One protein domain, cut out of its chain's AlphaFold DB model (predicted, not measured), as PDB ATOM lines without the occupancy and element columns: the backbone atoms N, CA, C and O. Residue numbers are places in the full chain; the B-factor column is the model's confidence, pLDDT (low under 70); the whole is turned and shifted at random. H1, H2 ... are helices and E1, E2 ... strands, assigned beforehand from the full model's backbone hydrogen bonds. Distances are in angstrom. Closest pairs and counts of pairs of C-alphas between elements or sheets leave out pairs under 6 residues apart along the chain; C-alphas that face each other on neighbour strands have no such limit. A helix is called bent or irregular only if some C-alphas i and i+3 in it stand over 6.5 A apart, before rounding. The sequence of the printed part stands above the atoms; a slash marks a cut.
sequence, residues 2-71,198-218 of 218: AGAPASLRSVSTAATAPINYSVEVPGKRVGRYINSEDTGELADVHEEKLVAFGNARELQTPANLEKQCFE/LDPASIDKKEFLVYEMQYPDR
ATOM      1  N   ALA A   2     278.605 137.528 312.484       34.75
ATOM      2  CA  ALA A   2     278.247 136.758 313.673       34.75
ATOM      3  C   ALA A   2     278.640 137.507 314.957       34.75
ATOM      4  O   ALA A   2     279.749 138.030 315.048       34.75
ATOM      5  N   GLY A   3     277.710 137.581 315.915       39.16
ATOM      6  CA  GLY A   3     277.917 138.233 317.204       39.16
ATOM      7  C   GLY A   3     279.094 137.618 317.955       39.16
ATOM      8  O   GLY A   3     279.243 136.396 318.003       39.16
ATOM      9  N   ALA A   4     279.944 138.472 318.520       38.12
ATOM     10  CA  ALA A   4     281.004 138.037 319.416       38.12
ATOM     11  C   ALA A   4     280.396 137.242 320.593       38.12
ATOM     12  O   ALA A   4     279.344 137.634 321.106       38.12
ATOM     13  N   PRO A   5     281.021 136.137 321.033       38.50
ATOM     14  CA  PRO A   5     280.475 135.308 322.099       38.50
ATOM     15  C   PRO A   5     280.390 136.095 323.414       38.50
ATOM     16  O   PRO A   5     281.319 136.802 323.801       38.50
ATOM     17  N   ALA A   6     279.274 135.924 324.125       47.19
ATOM     18  CA  ALA A   6     278.922 136.607 325.371       47.19
ATOM     19  C   ALA A   6     279.853 136.319 326.577       47.19
ATOM     20  O   ALA A   6     279.592 136.790 327.681       47.19
ATOM     21  N   SER A   7     280.938 135.552 326.414       45.38
ATOM     22  CA  SER A   7     281.655 134.920 327.533       45.38
ATOM     23  C   SER A   7     282.880 135.670 328.075       45.38
ATOM     24  O   SER A   7     283.580 135.120 328.916       45.38
ATOM     25  N   LEU A   8     283.167 136.898 327.629       47.12
ATOM     26  CA  LEU A   8     284.262 137.724 328.185       47.12
ATOM     27  C   LEU A   8     283.769 138.879 329.076       47.12
ATOM     28  O   LEU A   8     284.574 139.682 329.540       47.12
ATOM     29  N   ARG A   9     282.449 138.990 329.291       58.53
ATOM     30  CA  ARG A   9     281.795 140.187 329.859       58.53
ATOM     31  C   ARG A   9     281.119 139.962 331.214       58.53
ATOM     32  O   ARG A   9     280.470 140.867 331.729       58.53
ATOM     33  N   SER A  10     281.221 138.766 331.789       62.28
ATOM     34  CA  SER A  10     280.499 138.431 333.016       62.28
ATOM     35  C   SER A  10     281.276 138.870 334.256       62.28
ATOM     36  O   SER A  10     282.311 138.291 334.585       62.28
ATOM     37  N   VAL A  11     280.736 139.851 334.969       72.31
ATOM     38  CA  VAL A  11     281.003 140.077 336.394       72.31
ATOM     39  C   VAL A  11     279.855 139.495 337.205       72.31
ATOM     40  O   VAL A  11     278.729 139.403 336.713       72.31
ATOM     41  N   SER A  12     280.139 139.081 338.440       81.12
ATOM     42  CA  SER A  12     279.080 138.644 339.348       81.12
ATOM     43  C   SER A  12     278.093 139.788 339.599       81.12
ATOM     44  O   SER A  12     278.465 140.965 339.572       81.12
ATOM     45  N   THR A  13     276.821 139.448 339.809       88.12
ATOM     46  CA  THR A  13     275.822 140.438 340.205       88.12
ATOM     47  C   THR A  13     276.184 140.973 341.586       88.12
ATOM     48  O   THR A  13     276.102 140.258 342.580       88.12
ATOM     49  N   ALA A  14     276.580 142.240 341.635       89.94
ATOM     50  CA  ALA A  14     276.926 142.953 342.854       89.94
ATOM     51  C   ALA A  14     275.690 143.565 343.531       89.94
ATOM     52  O   ALA A  14     275.667 143.721 344.749       89.94
ATOM     53  N   ALA A  15     274.668 143.927 342.750       91.25
ATOM     54  CA  ALA A  15     273.428 144.504 343.260       91.25
ATOM     55  C   ALA A  15     272.263 144.295 342.288       91.25
ATOM     56  O   ALA A  15     272.442 143.936 341.125       91.25
ATOM     57  N   THR A  16     271.049 144.546 342.758       93.19
ATOM     58  CA  THR A  16     269.848 144.631 341.925       93.19
ATOM     59  C   THR A  16     269.041 145.835 342.390       93.19
ATOM     60  O   THR A  16     268.832 145.995 343.591       93.19
ATOM     61  N   ALA A  17     268.633 146.698 341.462       92.62
ATOM     62  CA  ALA A  17     267.926 147.938 341.777       92.62
ATOM     63  C   ALA A  17     266.942 148.319 340.656       92.62
ATOM     64  O   ALA A  17     267.169 147.936 339.502       92.62
ATOM     65  N   PRO A  18     265.848 149.035 340.975       94.19
ATOM     66  CA  PRO A  18     264.948 149.573 339.964       94.19
ATOM     67  C   PRO A  18     265.630 150.705 339.189       94.19
ATOM     68  O   PRO A  18     266.350 151.524 339.760       94.19
ATOM     69  N   ILE A  19     265.393 150.744 337.882       93.94
ATOM     70  CA  ILE A  19     265.909 151.756 336.965       93.94
ATOM     71  C   ILE A  19     264.777 152.299 336.112       93.94
ATOM     72  O   ILE A  19     263.977 151.532 335.581       93.94
ATOM     73  N   ASN A  20     264.746 153.621 335.957       94.81
ATOM     74  CA  ASN A  20     263.706 154.315 335.210       94.81
ATOM     75  C   ASN A  20     264.031 154.338 333.714       94.81
ATOM     76  O   ASN A  20     265.000 154.976 333.289       94.81
ATOM     77  N   TYR A  21     263.191 153.685 332.917       94.50
ATOM     78  CA  TYR A  21     263.199 153.754 331.458       94.50
ATOM     79  C   TYR A  21     262.076 154.676 330.994       94.50
ATOM     80  O   TYR A  21     260.947 154.531 331.450       94.50
ATOM     81  N   SER A  22     262.366 155.620 330.099       95.12
ATOM     82  CA  SER A  22     261.321 156.452 329.492       95.12
ATOM     83  C   SER A  22     260.348 155.598 328.678       95.12
ATOM     84  O   SER A  22     260.759 154.628 328.040       95.12
ATOM     85  N   VAL A  23     259.070 155.974 328.686       94.75
ATOM     86  CA  VAL A  23     258.020 155.297 327.916       94.75
ATOM     87  C   VAL A  23     257.307 156.264 326.981       94.75
ATOM     88  O   VAL A  23     257.071 157.425 327.317       94.75
ATOM     89  N   GLU A  24     256.942 155.771 325.802       95.81
ATOM     90  CA  GLU A  24     256.115 156.525 324.866       95.81
ATOM     91  C   GLU A  24     254.677 156.616 325.378       95.81
ATOM     92  O   GLU A  24     254.076 155.629 325.810       95.81
ATOM     93  N   VAL A  25     254.103 157.815 325.290       96.44
ATOM     94  CA  VAL A  25     252.698 158.063 325.610       96.44
ATOM     95  C   VAL A  25     251.962 158.371 324.305       96.44
ATOM     96  O   VAL A  25     252.360 159.301 323.600       96.44
ATOM     97  N   PRO A  26     250.885 157.638 323.953       96.19
ATOM     98  CA  PRO A  26     250.163 157.865 322.706       96.19
ATOM     99  C   PRO A  26     249.740 159.328 322.523       96.19
ATOM    100  O   PRO A  26     249.065 159.908 323.374       96.19
ATOM    101  N   GLY A  27     250.130 159.917 321.390       95.56
ATOM    102  CA  GLY A  27     249.817 161.308 321.052       95.56
ATOM    103  C   GLY A  27     250.682 162.363 321.751       95.56
ATOM    104  O   GLY A  27     250.371 163.547 321.634       95.56
ATOM    105  N   LYS A  28     251.744 161.968 322.462       96.62
ATOM    106  CA  LYS A  28     252.727 162.870 323.082       96.62
ATOM    107  C   LYS A  28     254.130 162.540 322.584       96.62
ATOM    108  O   LYS A  28     254.422 161.391 322.260       96.62
ATOM    109  N   ARG A  29     255.010 163.537 322.555       96.00
ATOM    110  CA  ARG A  29     256.452 163.322 322.356       96.00
ATOM    111  C   ARG A  29     257.099 163.053 323.715       96.00
ATOM    112  O   ARG A  29     256.624 163.555 324.730       96.00
ATOM    113  N   VAL A  30     258.156 162.250 323.763       95.88
ATOM    114  CA  VAL A  30     258.837 161.942 325.030       95.88
ATOM    115  C   VAL A  30     259.753 163.107 325.390       95.88
ATOM    116  O   VAL A  30     260.590 163.505 324.582       95.88
ATOM    117  N   GLY A  31     259.608 163.670 326.585       93.88
ATOM    118  CA  GLY A  31     260.417 164.815 326.983       93.88
ATOM    119  C   GLY A  31     259.801 165.662 328.083       93.88
ATOM    120  O   GLY A  31     258.767 165.318 328.653       93.88
ATOM    121  N   ARG A  32     260.435 166.802 328.353       91.88
ATOM    122  CA  ARG A  32     259.968 167.775 329.342       91.88
ATOM    123  C   ARG A  32     260.287 169.215 328.959       91.88
ATOM    124  O   ARG A  32     261.286 169.501 328.295       91.88
ATOM    125  N   TYR A  33     259.467 170.111 329.486       88.81
ATOM    126  CA  TYR A  33     259.684 171.552 329.479       88.81
ATOM    127  C   TYR A  33     260.650 171.931 330.603       88.81
ATOM    128  O   TYR A  33     260.514 171.479 331.743       88.81
ATOM    129  N   ILE A  34     261.659 172.736 330.287       86.00
ATOM    130  CA  ILE A  34     262.638 173.243 331.246       86.00
ATOM    131  C   ILE A  34     262.422 174.738 331.397       86.00
ATOM    132  O   ILE A  34     262.659 175.485 330.458       86.00
ATOM    133  N   ASN A  35     262.033 175.190 332.591       85.00
ATOM    134  CA  ASN A  35     261.791 176.611 332.880       85.00
ATOM    135  C   ASN A  35     260.794 177.284 331.906       85.00
ATOM    136  O   ASN A  35     260.858 178.494 331.694       85.00
ATOM    137  N   SER A  36     259.887 176.505 331.316       85.06
ATOM    138  CA  SER A  36     258.854 176.936 330.372       85.06
ATOM    139  C   SER A  36     257.490 176.365 330.771       85.06
ATOM    140  O   SER A  36     257.403 175.452 331.595       85.06
ATOM    141  N   GLU A  37     256.421 176.955 330.232       90.31
ATOM    142  CA  GLU A  37     255.055 176.474 330.446       90.31
ATOM    143  C   GLU A  37     254.846 175.117 329.763       90.31
ATOM    144  O   GLU A  37     255.290 174.902 328.635       90.31
ATOM    145  N   ASP A  38     254.153 174.212 330.451       91.06
ATOM    146  CA  ASP A  38     253.784 172.914 329.898       91.06
ATOM    147  C   ASP A  38     252.633 173.084 328.899       91.06
ATOM    148  O   ASP A  38     251.479 173.284 329.283       91.06
ATOM    149  N   THR A  39     252.943 173.007 327.600       92.56
ATOM    150  CA  THR A  39     251.923 173.078 326.537       92.56
ATOM    151  C   THR A  39     251.150 171.765 326.374       92.56
ATOM    152  O   THR A  39     250.211 171.675 325.581       92.56
ATOM    153  N   GLY A  40     251.526 170.734 327.131       93.75
ATOM    154  CA  GLY A  40     250.928 169.415 327.114       93.75
ATOM    155  C   GLY A  40     251.352 168.565 325.923       93.75
ATOM    156  O   GLY A  40     250.746 167.522 325.719       93.75
ATOM    157  N   GLU A  41     252.330 168.951 325.105       95.25
ATOM    158  CA  GLU A  41     252.767 168.124 323.966       95.25
ATOM    159  C   GLU A  41     253.795 167.056 324.354       95.25
ATOM    160  O   GLU A  41     253.901 166.028 323.677       95.25
ATOM    161  N   LEU A  42     254.542 167.300 325.431       95.88
ATOM    162  CA  LEU A  42     255.566 166.398 325.942       95.88
ATOM    163  C   LEU A  42     255.032 165.533 327.091       95.88
ATOM    164  O   LEU A  42     254.149 165.942 327.843       95.88
ATOM    165  N   ALA A  43     255.585 164.333 327.233       95.94
ATOM    166  CA  ALA A  43     255.336 163.443 328.356       95.94
ATOM    167  C   ALA A  43     256.658 162.912 328.926       95.94
ATOM    168  O   ALA A  43     257.445 162.287 328.214       95.94
ATOM    169  N   ASP A  44     256.860 163.119 330.228       93.81
ATOM    170  CA  ASP A  44     258.029 162.647 330.982       93.81
ATOM    171  C   ASP A  44     257.643 161.451 331.867       93.81
ATOM    172  O   ASP A  44     257.660 161.511 333.099       93.81
ATOM    173  N   VAL A  45     257.187 160.374 331.227       95.06
ATOM    174  CA  VAL A  45     256.710 159.166 331.914       95.06
ATOM    175  C   VAL A  45     257.792 158.097 331.875       95.06
ATOM    176  O   VAL A  45     258.471 157.912 330.862       95.06
ATOM    177  N   HIS A  46     257.935 157.381 332.988       95.00
ATOM    178  CA  HIS A  46     258.932 156.335 333.148       95.00
ATOM    179  C   HIS A  46     258.309 155.047 333.686       95.00
ATOM    180  O   HIS A  46     257.345 155.080 334.451       95.00
ATOM    181  N   GLU A  47     258.906 153.924 333.309       95.75
ATOM    182  CA  GLU A  47     258.663 152.604 333.877       95.75
ATOM    183  C   GLU A  47     259.910 152.151 334.641       95.75
ATOM    184  O   GLU A  47     261.032 152.215 334.126       95.75
ATOM    185  N   GLU A  48     259.715 151.665 335.864       96.75
ATOM    186  CA  GLU A  48     260.782 151.034 336.630       96.75
ATOM    187  C   GLU A  48     260.997 149.595 336.169       96.75
ATOM    188  O   GLU A  48     260.087 148.765 336.189       96.75
ATOM    189  N   LYS A  49     262.240 149.273 335.819       94.88
ATOM    190  CA  LYS A  49     262.672 147.904 335.544       94.88
ATOM    191  C   LYS A  49     263.717 147.494 336.558       94.88
ATOM    192  O   LYS A  49     264.677 148.221 336.805       94.88
ATOM    193  N   LEU A  50     263.533 146.320 337.150       95.81
ATOM    194  CA  LEU A  50     264.501 145.755 338.078       95.81
ATOM    195  C   LEU A  50     265.703 145.223 337.284       95.81
ATOM    196  O   LEU A  50     265.557 144.292 336.493       95.81
ATOM    197  N   VAL A  51     266.880 145.816 337.485       93.31
ATOM    198  CA  VAL A  51     268.096 145.505 336.722       93.31
ATOM    199  C   VAL A  51     269.181 144.968 337.652       93.31
ATOM    200  O   VAL A  51     269.383 145.472 338.758       93.31
ATOM    201  N   ALA A  52     269.886 143.934 337.192       92.69
ATOM    202  CA  ALA A  52     271.064 143.394 337.858       92.69
ATOM    203  C   ALA A  52     272.316 144.193 337.466       92.69
ATOM    204  O   ALA A  52     272.584 144.410 336.286       92.69
ATOM    205  N   PHE A  53     273.111 144.580 338.460       92.12
ATOM    206  CA  PHE A  53     274.337 145.351 338.287       92.12
ATOM    207  C   PHE A  53     275.560 144.503 338.572       92.12
ATOM    208  O   PHE A  53     275.617 143.801 339.580       92.12
ATOM    209  N   GLY A  54     276.564 144.624 337.712       92.06
ATOM    210  CA  GLY A  54     277.905 144.119 337.962       92.06
ATOM    211  C   GLY A  54     278.824 145.192 338.542       92.06
ATOM    212  O   GLY A  54     278.646 146.382 338.281       92.06
ATOM    213  N   ASN A  55     279.845 144.786 339.296       92.12
ATOM    214  CA  ASN A  55     280.905 145.701 339.717       92.12
ATOM    215  C   ASN A  55     281.962 145.818 338.609       92.12
ATOM    216  O   ASN A  55     282.778 144.919 338.424       92.12
ATOM    217  N   ALA A  56     281.989 146.945 337.891       91.31
ATOM    218  CA  ALA A  56     282.939 147.164 336.796       91.31
ATOM    219  C   ALA A  56     284.422 147.090 337.225       91.31
ATOM    220  O   ALA A  56     285.287 146.824 336.395       91.31
ATOM    221  N   ARG A  57     284.730 147.268 338.519       90.00
ATOM    222  CA  ARG A  57     286.092 147.101 339.065       90.00
ATOM    223  C   ARG A  57     286.558 145.641 339.096       90.00
ATOM    224  O   ARG A  57     287.745 145.398 339.267       90.00
ATOM    225  N   GLU A  58     285.639 144.690 338.955       92.00
ATOM    226  CA  GLU A  58     285.899 143.244 338.989       92.00
ATOM    227  C   GLU A  58     285.919 142.614 337.587       92.00
ATOM    228  O   GLU A  58     286.005 141.392 337.454       92.00
ATOM    229  N   LEU A  59     285.827 143.423 336.524       88.88
ATOM    230  CA  LEU A  59     285.925 142.928 335.154       88.88
ATOM    231  C   LEU A  59     287.286 142.254 334.930       88.88
ATOM    232  O   LEU A  59     288.330 142.869 335.139       88.88
ATOM    233  N   GLN A  60     287.274 141.006 334.446       87.06
ATOM    234  CA  GLN A  60     288.503 140.263 334.132       87.06
ATOM    235  C   GLN A  60     289.361 140.993 333.093       87.06
ATOM    236  O   GLN A  60     290.578 141.075 333.230       87.06
ATOM    237  N   THR A  61     288.710 141.525 332.056       89.31
ATOM    238  CA  THR A  61     289.315 142.479 331.124       89.31
ATOM    239  C   THR A  61     288.724 143.853 331.418       89.31
ATOM    240  O   THR A  61     287.513 144.009 331.244       89.31
ATOM    241  N   PRO A  62     289.527 144.844 331.846       90.75
ATOM    242  CA  PRO A  62     289.027 146.191 332.082       90.75
ATOM    243  C   PRO A  62     288.311 146.761 330.852       90.75
ATOM    244  O   PRO A  62     288.766 146.588 329.717       90.75
ATOM    245  N   ALA A  63     287.194 147.446 331.093       91.88
ATOM    246  CA  ALA A  63     286.492 148.189 330.056       91.88
ATOM    247  C   ALA A  63     287.373 149.317 329.501       91.88
ATOM    248  O   ALA A  63     288.165 149.909 330.237       91.88
ATOM    249  N   ASN A  64     287.216 149.614 328.214       92.56
ATOM    250  CA  ASN A  64     287.860 150.747 327.553       92.56
ATOM    251  C   ASN A  64     286.853 151.531 326.706       92.56
ATOM    252  O   ASN A  64     285.806 151.007 326.306       92.56
ATOM    253  N   LEU A  65     287.206 152.782 326.405       92.94
ATOM    254  CA  LEU A  65     286.346 153.698 325.656       92.94
ATOM    255  C   LEU A  65     285.966 153.168 324.266       92.94
ATOM    256  O   LEU A  65     284.829 153.355 323.849       92.94
ATOM    257  N   GLU A  66     286.870 152.472 323.574       90.94
ATOM    258  CA  GLU A  66     286.637 151.998 322.203       90.94
ATOM    259  C   GLU A  66     285.535 150.931 322.127       90.94
ATOM    260  O   GLU A  66     284.715 150.942 321.210       90.94
ATOM    261  N   LYS A  67     285.500 149.997 323.084       89.69
ATOM    262  CA  LYS A  67     284.583 148.848 323.033       89.69
ATOM    263  C   LYS A  67     283.360 148.995 323.925       89.69
ATOM    264  O   LYS A  67     282.292 148.531 323.543       89.69
ATOM    265  N   GLN A  68     283.526 149.558 325.119       92.56
ATOM    266  CA  GLN A  68     282.462 149.662 326.121       92.56
ATOM    267  C   GLN A  68     281.932 151.089 326.274       92.56
ATOM    268  O   GLN A  68     280.985 151.291 327.025       92.56
ATOM    269  N   CYS A  69     282.540 152.079 325.611       92.50
ATOM    270  CA  CYS A  69     282.225 153.501 325.787       92.50
ATOM    271  C   CYS A  69     282.385 154.013 327.231       92.50
ATOM    272  O   CYS A  69     281.900 155.090 327.566       92.50
ATOM    273  N   PHE A  70     283.107 153.277 328.081       94.69
ATOM    274  CA  PHE A  70     283.546 153.739 329.392       94.69
ATOM    275  C   PHE A  70     284.883 153.098 329.769       94.69
ATOM    276  O   PHE A  70     285.227 152.008 329.314       94.69
ATOM    277  N   GLU A  71     285.630 153.774 330.634       94.94
ATOM    278  CA  GLU A  71     286.910 153.297 331.145       94.94
ATOM    279  C   GLU A  71     287.076 153.733 332.602       94.94
ATOM    280  O   GLU A  71     286.686 154.837 332.984       94.94
ATOM    281  N   LEU A 198     276.283 151.184 330.910       90.25
ATOM    282  CA  LEU A 198     275.902 149.997 330.159       90.25
ATOM    283  C   LEU A 198     276.848 149.823 328.971       90.25
ATOM    284  O   LEU A 198     277.415 150.795 328.476       90.25
ATOM    285  N   ASP A 199     277.002 148.585 328.516       89.25
ATOM    286  CA  ASP A 199     277.738 148.277 327.292       89.25
ATOM    287  C   ASP A 199     276.851 148.620 326.080       89.25
ATOM    288  O   ASP A 199     275.787 148.018 325.924       89.25
ATOM    289  N   PRO A 200     277.244 149.553 325.196       89.06
ATOM    290  CA  PRO A 200     276.425 149.928 324.042       89.06
ATOM    291  C   PRO A 200     276.170 148.753 323.090       89.06
ATOM    292  O   PRO A 200     275.170 148.751 322.375       89.06
ATOM    293  N   ALA A 201     277.023 147.722 323.093       88.62
ATOM    294  CA  ALA A 201     276.811 146.522 322.291       88.62
ATOM    295  C   ALA A 201     275.666 145.631 322.811       88.62
ATOM    296  O   ALA A 201     275.344 144.641 322.153       88.62
ATOM    297  N   SER A 202     275.075 145.936 323.974       88.00
ATOM    298  CA  SER A 202     273.884 145.251 324.488       88.00
ATOM    299  C   SER A 202     272.567 145.961 324.160       88.00
ATOM    300  O   SER A 202     271.529 145.468 324.588       88.00
ATOM    301  N   ILE A 203     272.594 147.100 323.459       88.81
ATOM    302  CA  ILE A 203     271.389 147.846 323.063       88.81
ATOM    303  C   ILE A 203     271.058 147.562 321.594       88.81
ATOM    304  O   ILE A 203     271.933 147.671 320.729       88.81
ATOM    305  N   ASP A 204     269.791 147.273 321.281       90.19
ATOM    306  CA  ASP A 204     269.297 147.399 319.906       90.19
ATOM    307  C   ASP A 204     268.983 148.874 319.629       90.19
ATOM    308  O   ASP A 204     268.251 149.526 320.369       90.19
ATOM    309  N   LYS A 205     269.501 149.422 318.522       87.12
ATOM    310  CA  LYS A 205     269.239 150.819 318.143       87.12
ATOM    311  C   LYS A 205     267.745 151.147 318.008       87.12
ATOM    312  O   LYS A 205     267.373 152.313 318.085       87.12
ATOM    313  N   LYS A 206     266.889 150.148 317.801       90.88
ATOM    314  CA  LYS A 206     265.428 150.315 317.771       90.88
ATOM    315  C   LYS A 206     264.818 150.618 319.141       90.88
ATOM    316  O   LYS A 206     263.672 151.043 319.190       90.88
ATOM    317  N   GLU A 207     265.556 150.393 320.223       89.31
ATOM    318  CA  GLU A 207     265.138 150.696 321.596       89.31
ATOM    319  C   GLU A 207     265.439 152.151 321.991       89.31
ATOM    320  O   GLU A 207     265.038 152.587 323.070       89.31
ATOM    321  N   PHE A 208     266.133 152.921 321.140       90.94
ATOM    322  CA  PHE A 208     266.340 154.344 321.392       90.94
ATOM    323  C   PHE A 208     265.034 155.120 321.241       90.94
ATOM    324  O   PHE A 208     264.368 155.062 320.208       90.94
ATOM    325  N   LEU A 209     264.738 155.926 322.257       93.19
ATOM    326  CA  LEU A 209     263.689 156.934 322.227       93.19
ATOM    327  C   LEU A 209     264.329 158.317 322.162       93.19
ATOM    328  O   LEU A 209     265.299 158.603 322.869       93.19
ATOM    329  N   VAL A 210     263.775 159.187 321.320       93.31
ATOM    330  CA  VAL A 210     264.148 160.602 321.319       93.31
ATOM    331  C   VAL A 210     263.525 161.244 322.549       93.31
ATOM    332  O   VAL A 210     262.307 161.242 322.692       93.31
ATOM    333  N   TYR A 211     264.367 161.790 323.423       93.38
ATOM    334  CA  TYR A 211     263.939 162.544 324.594       93.38
ATOM    335  C   TYR A 211     264.172 164.034 324.349       93.38
ATOM    336  O   TYR A 211     265.313 164.471 324.180       93.38
ATOM    337  N   GLU A 212     263.104 164.822 324.345       92.12
ATOM    338  CA  GLU A 212     263.173 166.264 324.133       92.12
ATOM    339  C   GLU A 212     263.316 167.029 325.452       92.12
ATOM    340  O   GLU A 212     262.562 166.839 326.406       92.12
ATOM    341  N   MET A 213     264.276 167.949 325.494       89.69
ATOM    342  CA  MET A 213     264.370 168.959 326.544       89.69
ATOM    343  C   MET A 213     264.108 170.314 325.905       89.69
ATOM    344  O   MET A 213     264.985 170.828 325.219       89.69
ATOM    345  N   GLN A 214     262.916 170.867 326.119       87.19
ATOM    346  CA  GLN A 214     262.539 172.156 325.539       87.19
ATOM    347  C   GLN A 214     262.797 173.279 326.534       87.19
ATOM    348  O   GLN A 214     262.161 173.347 327.589       87.19
ATOM    349  N   TYR A 215     263.734 174.154 326.193       84.06
ATOM    350  CA  TYR A 215     264.011 175.379 326.927       84.06
ATOM    351  C   TYR A 215     263.275 176.549 326.251       84.06
ATOM    352  O   TYR A 215     262.865 176.437 325.096       84.06
ATOM    353  N   PRO A 216     263.085 177.695 326.930       81.00
ATOM    354  CA  PRO A 216     262.447 178.858 326.311       81.00
ATOM    355  C   PRO A 216     263.220 179.391 325.096       81.00
ATOM    356  O   PRO A 216     262.643 180.041 324.229       81.00
ATOM    357  N   ASP A 217     264.529 179.146 325.063       76.12
ATOM    358  CA  ASP A 217     265.493 179.710 324.126       76.12
ATOM    359  C   ASP A 217     266.148 178.674 323.194       76.12
ATOM    360  O   ASP A 217     266.925 179.075 322.326       76.12
ATOM    361  N   ARG A 218     265.852 177.372 323.349       63.16
ATOM    362  CA  ARG A 218     266.408 176.288 322.515       63.16
ATOM    363  C   ARG A 218     265.692 174.945 322.655       63.16
ATOM    364  O   ARG A 218     265.206 174.624 323.766       63.16
TER     365      ARG A 218
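Overview. This is residues 2 to 71 and 198 to 218 of the 218 residues of the protein "Hypothetical protein" of Polarella glacialis (UniProt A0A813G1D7). With little regular structure, the printed part resembles a strung bow: the bent two-stranded ribbon E1 and E3 makes the arc, the small pair E2 and E4 sits at one end, short H1 near the other, and residues 198 to 211 run between. The 91 residues have one named helix and four named strands, E1, E2, E3, H1, E4, mostly strand, holding only 31 residues. It is loose, radius of gyration of the C-alphas 17.6 A, spanning 50 by 27 by 27 A.

Along the chain. E1, residues 13 to 22, starts at C-alpha (275.822, 140.438, 340.205) and measures 24.1 A. E2 is residues 29 to 33, E3 46 to 54 at 23.1 A, H1 65 to 68. E4, residues 212 to 214, ends at C-alpha (262.539, 172.156, 325.539).

Arrangement. E1 and E3 are antiparallel at 157 degrees; N 19 and O 49, 2.8 A, are within hydrogen-bond range. E1 bends by 57 degrees at residue 16. E2 and E4 are parallel at 31 degrees, with N 212 and O 30 at 2.8 A. H1, too short for O i to N i+4 pairs, is apart from E1.

Size, cuts and confidence. Residues 72 to 197 are cut out, a C-alpha gap of 11.5 A. E2 to E3 is a long link. Residues 2 to 10 and 218 have pLDDT under 70.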